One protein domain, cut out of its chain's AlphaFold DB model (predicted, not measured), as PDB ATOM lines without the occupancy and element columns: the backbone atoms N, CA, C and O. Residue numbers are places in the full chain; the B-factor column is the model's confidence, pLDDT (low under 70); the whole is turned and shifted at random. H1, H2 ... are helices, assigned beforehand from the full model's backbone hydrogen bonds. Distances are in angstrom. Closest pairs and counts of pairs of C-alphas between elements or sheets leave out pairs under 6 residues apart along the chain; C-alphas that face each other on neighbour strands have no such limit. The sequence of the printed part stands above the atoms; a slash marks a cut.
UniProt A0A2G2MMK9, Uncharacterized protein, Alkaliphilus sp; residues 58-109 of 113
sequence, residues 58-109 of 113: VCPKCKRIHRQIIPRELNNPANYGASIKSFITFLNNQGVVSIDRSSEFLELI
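Overview. This is residues 58 to 109 of the 113 residues of an uncharacterized protein of Alkaliphilus sp (UniProt A0A2G2MMK9). A small head of two helices sits at one end of a long, thin tail; H1 and H2 meet at a steep angle, and H2 slants away from H1. The tail, residues 58 to 81, has no named element, makes most of the length and turns in a hook at its far end, where residues 59 to 65 stand free. The printed part has 52 residues, with H1 then H2 along the chain and no named strand; the class is all helix, though under half of the residues, 25 of 52, are in named elements. The whole is extended, with a radius of gyration of the C-alphas of 18.5 A and spans of 58 by 20 by 15 A.

Arrangement. Start at H1, residues 82 to 95, the longest helix. H2, residues 99 to 109, touches H1, and H1 touches H2 with residues 88 to 92 alone. Look at the closest C-alphas, those of Ile 88 and Ser 102, 5.8 A apart. The two lines stand at a steep tilt of 62 degrees, opposite ways, with centres 10.8 A apart. In H1 and H2 every O i to N i+4 pair is within hydrogen-bond range.

Along the chain. Find C-alpha 82 at (26.781, 10.184, -25.916); from there H1 runs 18.8 A to C-alpha 95 at (9.570, 11.652, -18.513). H2 runs 15.7 A from C-alpha 99 to C-alpha 109 at (20.233, 24.939, -19.836).

Size, cuts and confidence. The two C-alphas farthest apart are those of Lys 61 and Gly 95, 58.6 A. Residues 74 to 79 also stand free. The link from H1 to H2 is tight, and the printed part has no cut. Mean pLDDT of the printed part is 87.5, and no printed residue is under 70.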
ATOM      1  N   VAL A  58      45.996  14.518 -51.631       96.31
ATOM      2  CA  VAL A  58      46.463  14.016 -52.929       96.31
ATOM      3  C   VAL A  58      47.960  13.763 -52.844       96.31
ATOM      4  O   VAL A  58      48.732  14.669 -52.534       96.31
ATOM      5  N   CYS A  59      48.393  12.534 -53.137       93.44
ATOM      6  CA  CYS A  59      49.817  12.218 -53.156       93.44
ATOM      7  C   CYS A  59      50.506  12.997 -54.290       93.44
ATOM      8  O   CYS A  59      50.155  12.811 -55.459       93.44
ATOM      9  N   PRO A  60      51.532  13.822 -54.011       94.62
ATOM     10  CA  PRO A  60      52.149  14.649 -55.044       94.62
ATOM     11  C   PRO A  60      52.883  13.818 -56.104       94.62
ATOM     12  O   PRO A  60      52.983  14.268 -57.247       94.62
ATOM     13  N   LYS A  61      53.341  12.608 -55.743       95.50
ATOM     14  CA  LYS A  61      54.116  11.703 -56.605       95.50
ATOM     15  C   LYS A  61      53.242  10.832 -57.508       95.50
ATOM     16  O   LYS A  61      53.466  10.803 -58.709       95.50
ATOM     17  N   CYS A  62      52.250  10.133 -56.950       95.75
ATOM     18  CA  CYS A  62      51.419   9.186 -57.709       95.75
ATOM     19  C   CYS A  62      50.002   9.693 -58.013       95.75
ATOM     20  O   CYS A  62      49.215   8.967 -58.610       95.75
ATOM     21  N   LYS A  63      49.660  10.914 -57.573       96.19
ATOM     22  CA  LYS A  63      48.352  11.573 -57.755       96.19
ATOM     23  C   LYS A  63      47.146  10.820 -57.182       96.19
ATOM     24  O   LYS A  63      46.010  11.214 -57.421       96.19
ATOM     25  N   ARG A  64      47.367   9.771 -56.381       96.75
ATOM     26  CA  ARG A  64      46.290   9.053 -55.689       96.75
ATOM     27  C   ARG A  64      45.615   9.967 -54.668       96.75
ATOM     28  O   ARG A  64      46.297  10.658 -53.910       96.75
ATOM     29  N   ILE A  65      44.285   9.929 -54.653       95.75
ATOM     30  CA  ILE A  65      43.447  10.642 -53.691       95.75
ATOM     31  C   ILE A  65      43.234   9.742 -52.472       95.75
ATOM     32  O   ILE A  65      42.843   8.583 -52.609       95.75
ATOM     33  N   HIS A  66      43.489  10.284 -51.291       93.38
ATOM     34  CA  HIS A  66      43.235   9.661 -50.003       93.38
ATOM     35  C   HIS A  66      42.082  10.410 -49.351       93.38
ATOM     36  O   HIS A  66      42.255  11.557 -48.945       93.38
ATOM     37  N   ARG A  67      40.916   9.766 -49.288       93.62
ATOM     38  CA  ARG A  67      39.736  10.326 -48.632       93.62
ATOM     39  C   ARG A  67      39.603   9.771 -47.231       93.62
ATOM     40  O   ARG A  67      39.767   8.564 -47.042       93.62
ATOM     41  N   GLN A  68      39.298  10.637 -46.276       91.06
ATOM     42  CA  GLN A  68      38.950  10.183 -44.933       91.06
ATOM     43  C   GLN A  68      37.488   9.745 -44.898       91.06
ATOM     44  O   GLN A  68      36.632  10.320 -45.567       91.06
ATOM     45  N   ILE A  69      37.206   8.697 -44.128       89.94
ATOM     46  CA  ILE A  69      35.842   8.205 -43.940       89.94
ATOM     47  C   ILE A  69      35.258   8.926 -42.733       89.94
ATOM     48  O   ILE A  69      35.769   8.787 -41.622       89.94
ATOM     49  N   ILE A  70      34.186   9.682 -42.958       89.19
ATOM     50  CA  ILE A  70      33.403  10.267 -41.873       89.19
ATOM     51  C   ILE A  70      32.523   9.153 -41.282       89.19
ATOM     52  O   ILE A  70      31.811   8.484 -42.042       89.19
ATOM     53  N   PRO A  71      32.573   8.916 -39.959       88.38
ATOM     54  CA  PRO A  71      31.710   7.941 -39.305       88.38
ATOM     55  C   PRO A  71      30.224   8.244 -39.539       88.38
ATOM     56  O   PRO A  71      29.814   9.405 -39.600       88.38
ATOM     57  N   ARG A  72      29.394   7.203 -39.668       87.12
ATOM     58  CA  ARG A  72      27.964   7.353 -40.020       87.12
ATOM     59  C   ARG A  72      27.165   8.094 -38.952       87.12
ATOM     60  O   ARG A  72      26.145   8.702 -39.253       87.12
ATOM     61  N   GLU A  73      27.623   8.020 -37.715       83.62
ATOM     62  CA  GLU A  73      27.063   8.682 -36.545       83.62
ATOM     63  C   GLU A  73      27.272  10.207 -36.526       83.62
ATOM     64  O   GLU A  73      26.640  10.882 -35.715       83.62
ATOM     65  N   LEU A  74      28.124  10.745 -37.411       86.69
ATOM     66  CA  LEU A  74      28.364  12.179 -37.604       86.69
ATOM     67  C   LEU A  74      27.753  12.656 -38.930       86.69
ATOM     68  O   LEU A  74      28.444  13.175 -39.804       86.69
ATOM     69  N   ASN A  75      26.453  12.431 -39.104       85.62
ATOM     70  CA  ASN A  75      25.746  12.722 -40.355       85.62
ATOM     71  C   ASN A  75      25.098  14.116 -40.412       85.62
ATOM     72  O   ASN A  75      24.732  14.553 -41.501       85.62
ATOM     73  N   ASN A  76      24.975  14.818 -39.282       84.06
ATOM     74  CA  ASN A  76      24.502  16.207 -39.229       84.06
ATOM     75  C   ASN A  76      25.665  17.196 -39.014       84.06
ATOM     76  O   ASN A  76      26.702  16.791 -38.486       84.06
ATOM     77  N   PRO A  77      25.500  18.495 -39.339       80.31
ATOM     78  CA  PRO A  77      26.498  19.529 -39.037       80.31
ATOM     79  C   PRO A  77      26.855  19.629 -37.545       80.31
ATOM     80  O   PRO A  77      28.005  19.881 -37.202       80.31
ATOM     81  N   ALA A  78      25.882  19.376 -36.665       74.69
ATOM     82  CA  ALA A  78      26.068  19.232 -35.227       74.69
ATOM     83  C   ALA A  78      25.348  17.963 -34.761       74.69
ATOM     84  O   ALA A  78      24.204  17.714 -35.141       74.69
ATOM     85  N   ASN A  79      26.021  17.140 -33.958       83.75
ATOM     86  CA  ASN A  79      25.460  15.899 -33.426       83.75
ATOM     87  C   ASN A  79      25.594  15.902 -31.910       83.75
ATOM     88  O   ASN A  79      26.642  16.258 -31.376       83.75
ATOM     89  N   TYR A  80      24.565  15.427 -31.212       85.50
ATOM     90  CA  TYR A  80      24.665  15.212 -29.777       85.50
ATOM     91  C   TYR A  80      25.659  14.090 -29.454       85.50
ATOM     92  O   TYR A  80      25.597  12.987 -30.018       85.50
ATOM     93  N   GLY A  81      26.560  14.373 -28.514       84.94
ATOM     94  CA  GLY A  81      27.447  13.381 -27.914       84.94
ATOM     95  C   GLY A  81      26.682  12.348 -27.083       84.94
ATOM     96  O   GLY A  81      25.481  12.480 -26.834       84.94
ATOM     97  N   ALA A  82      27.385  11.303 -26.642       87.44
ATOM     98  CA  ALA A  82      26.781  10.184 -25.916       87.44
ATOM     99  C   ALA A  82      26.012  10.633 -24.660       87.44
ATOM    100  O   ALA A  82      24.864  10.235 -24.482       87.44
ATOM    101  N   SER A  83      26.591  11.525 -23.847       87.56
ATOM    102  CA  SER A  83      25.970  12.016 -22.608       87.56
ATOM    103  C   SER A  83      24.634  12.722 -22.853       87.56
ATOM    104  O   SER A  83      23.644  12.431 -22.182       87.56
ATOM    105  N   ILE A  84      24.573  13.597 -23.863       87.25
ATOM    106  CA  ILE A  84      23.341  14.310 -24.227       87.25
ATOM    107  C   ILE A  84      22.297  13.328 -24.782       87.25
ATOM    108  O   ILE A  84      21.135  13.372 -24.383       87.25
ATOM    109  N   LYS A  85      22.705  12.375 -25.634       87.62
ATOM    110  CA  LYS A  85      21.811  11.323 -26.159       87.62
ATOM    111  C   LYS A  85      21.201  10.468 -25.046       87.62
ATOM    112  O   LYS A  85      20.001  10.184 -25.083       87.62
ATOM    113  N   SER A  86      21.998  10.073 -24.053       88.12
ATOM    114  CA  SER A  86      21.514   9.327 -22.885       88.12
ATOM    115  C   SER A  86      20.507  10.137 -22.072       88.12
ATOM    116  O   SER A  86      19.477   9.597 -21.672       88.12
ATOM    117  N   PHE A  87      20.754  11.435 -21.887       87.62
ATOM    118  CA  PHE A  87      19.834  12.322 -21.181       87.62
ATOM    119  C   PHE A  87      18.490  12.489 -21.911       87.62
ATOM    120  O   PHE A  87      17.439  12.290 -21.304       87.62
ATOM    121  N   ILE A  88      18.506  12.749 -23.224       87.19
ATOM    122  CA  ILE A  88      17.280  12.830 -24.043       87.19
ATOM    123  C   ILE A  88      16.502  11.513 -23.981       87.19
ATOM    124  O   ILE A  88      15.285  11.509 -23.816       87.19
ATOM    125  N   THR A  89      17.204  10.382 -24.073       86.62
ATOM    126  CA  THR A  89      16.588   9.049 -24.017       86.62
ATOM    127  C   THR A  89      15.922   8.803 -22.663       86.62
ATOM    128  O   THR A  89      14.834   8.229 -22.603       86.62
ATOM    129  N   PHE A  90      16.536   9.263 -21.571       88.44
ATOM    130  CA  PHE A  90      15.927   9.217 -20.246       88.44
ATOM    131  C   PHE A  90      14.643  10.060 -20.183       88.44
ATOM    132  O   PHE A  90      13.606   9.547 -19.761       88.44
ATOM    133  N   LEU A  91      14.679  11.312 -20.653       87.75
ATOM    134  CA  LEU A  91      13.498  12.185 -20.681       87.75
ATOM    135  C   LEU A  91      12.370  11.615 -21.543       87.75
ATOM    136  O   LEU A  91      11.204  11.670 -21.150       87.75
ATOM    137  N   ASN A  92      12.709  11.024 -22.685       87.25
ATOM    138  CA  ASN A  92      11.728  10.436 -23.578       87.25
ATOM    139  C   ASN A  92      11.070   9.190 -22.979       87.25
ATOM    140  O   ASN A  92       9.845   9.100 -22.947       87.25
ATOM    141  N   ASN A  93      11.870   8.270 -22.440       86.25
ATOM    142  CA  ASN A  93      11.365   6.989 -21.952       86.25
ATOM    143  C   ASN A  93      10.706   7.079 -20.572       86.25
ATOM    144  O   ASN A  93       9.766   6.340 -20.300       86.25
ATOM    145  N   GLN A  94      11.220   7.936 -19.685       87.44
ATOM    146  CA  GLN A  94      10.773   8.011 -18.287       87.44
ATOM    147  C   GLN A  94       9.948   9.267 -18.008       87.44
ATOM    148  O   GLN A  94       8.994   9.222 -17.237       87.44
ATOM    149  N   GLY A  95      10.299  10.389 -18.641       81.75
ATOM    150  CA  GLY A  95       9.570  11.652 -18.513       81.75
ATOM    151  C   GLY A  95       8.411  11.806 -19.501       81.75
ATOM    152  O   GLY A  95       7.627  12.739 -19.354       81.75
ATOM    153  N   VAL A  96       8.299  10.915 -20.498       87.12
ATOM    154  CA  VAL A  96       7.311  10.990 -21.593       87.12
ATOM    155  C   VAL A  96       7.386  12.339 -22.330       87.12
ATOM    156  O   VAL A  96       6.391  12.888 -22.800       87.12
ATOM    157  N   VAL A  97       8.594  12.901 -22.421       88.88
ATOM    158  CA  VAL A  97       8.867  14.160 -23.123       88.88
ATOM    159  C   VAL A  97       9.230  13.842 -24.572       88.88
ATOM    160  O   VAL A  97      10.009  12.927 -24.838       88.88
ATOM    161  N   SER A  98       8.684  14.571 -25.546       88.06
ATOM    162  CA  SER A  98       9.081  14.360 -26.944       88.06
ATOM    163  C   SER A  98      10.557  14.712 -27.159       88.06
ATOM    164  O   SER A  98      11.158  15.472 -26.394       88.06
ATOM    165  N   ILE A  99      11.158  14.163 -28.215       83.31
ATOM    166  CA  ILE A  99      12.547  14.474 -28.585       83.31
ATOM    167  C   ILE A  99      12.709  15.978 -28.859       83.31
ATOM    168  O   ILE A  99      13.682  16.579 -28.403       83.31
ATOM    169  N   ASP A 100      11.721  16.597 -29.510       85.00
ATOM    170  CA  ASP A 100      11.720  18.036 -29.799       85.00
ATOM    171  C   ASP A 100      11.744  18.861 -28.507       85.00
ATOM    172  O   ASP A 100      12.617  19.703 -28.317       85.00
ATOM    173  N   ARG A 101      10.865  18.540 -27.546       85.88
ATOM    174  CA  ARG A 101      10.824  19.220 -26.240       85.88
ATOM    175  C   ARG A 101      12.069  18.964 -25.399       85.88
ATOM    176  O   ARG A 101      12.478  19.829 -24.635       85.88
ATOM    177  N   SER A 102      12.687  17.796 -25.549       86.69
ATOM    178  CA  SER A 102      13.963  17.488 -24.897       86.69
ATOM    179  C   SER A 102      15.111  18.322 -25.475       86.69
ATOM    180  O   SER A 102      16.012  18.700 -24.732       86.69
ATOM    181  N   SER A 103      15.071  18.630 -26.775       81.88
ATOM    182  CA  SER A 103      16.066  19.486 -27.436       81.88
ATOM    183  C   SER A 103      15.903  20.948 -27.019       81.88
ATOM    184  O   SER A 103      16.878  21.553 -26.589       81.88
ATOM    185  N   GLU A 104      14.672  21.468 -27.012       84.75
ATOM    186  CA  GLU A 104      14.377  22.809 -26.474       84.75
ATOM    187  C   GLU A 104      14.836  22.944 -25.012       84.75
ATOM    188  O   GLU A 104      15.422  23.949 -24.616       84.75
ATOM    189  N   PHE A 105      14.599  21.916 -24.188       84.12
ATOM    190  CA  PHE A 105      15.040  21.915 -22.794       84.12
ATOM    191  C   PHE A 105      16.564  21.972 -22.658       84.12
ATOM    192  O   PHE A 105      17.071  22.644 -21.763       84.12
ATOM    193  N   LEU A 106      17.292  21.270 -23.528       83.12
ATOM    194  CA  LEU A 106      18.750  21.319 -23.540       83.12
ATOM    195  C   LEU A 106      19.246  22.716 -23.895       83.12
ATOM    196  O   LEU A 106      20.040  23.257 -23.136       83.12
ATOM    197  N   GLU A 107      18.723  23.322 -24.961       81.44
ATOM    198  CA  GLU A 107      19.085  24.687 -25.368       81.44
ATOM    199  C   GLU A 107      18.914  25.703 -24.227       81.44
ATOM    200  O   GLU A 107      19.770  26.565 -24.043       81.44
ATOM    201  N   LEU A 108      17.866  25.557 -23.406       81.81
ATOM    202  CA  LEU A 108      17.611  26.428 -22.251       81.81
ATOM    203  C   LEU A 108      18.655  26.327 -21.130       81.81
ATOM    204  O   LEU A 108      18.788  27.271 -20.354       81.81
ATOM    205  N   ILE A 109      19.339  25.189 -20.981       81.38
ATOM    206  CA  ILE A 109      20.233  24.939 -19.836       81.38
ATOM    207  C   ILE A 109      21.710  24.855 -20.217       81.38
ATOM    208  O   ILE A 109      22.557  24.871 -19.323       81.38
TER     209      ILE A 109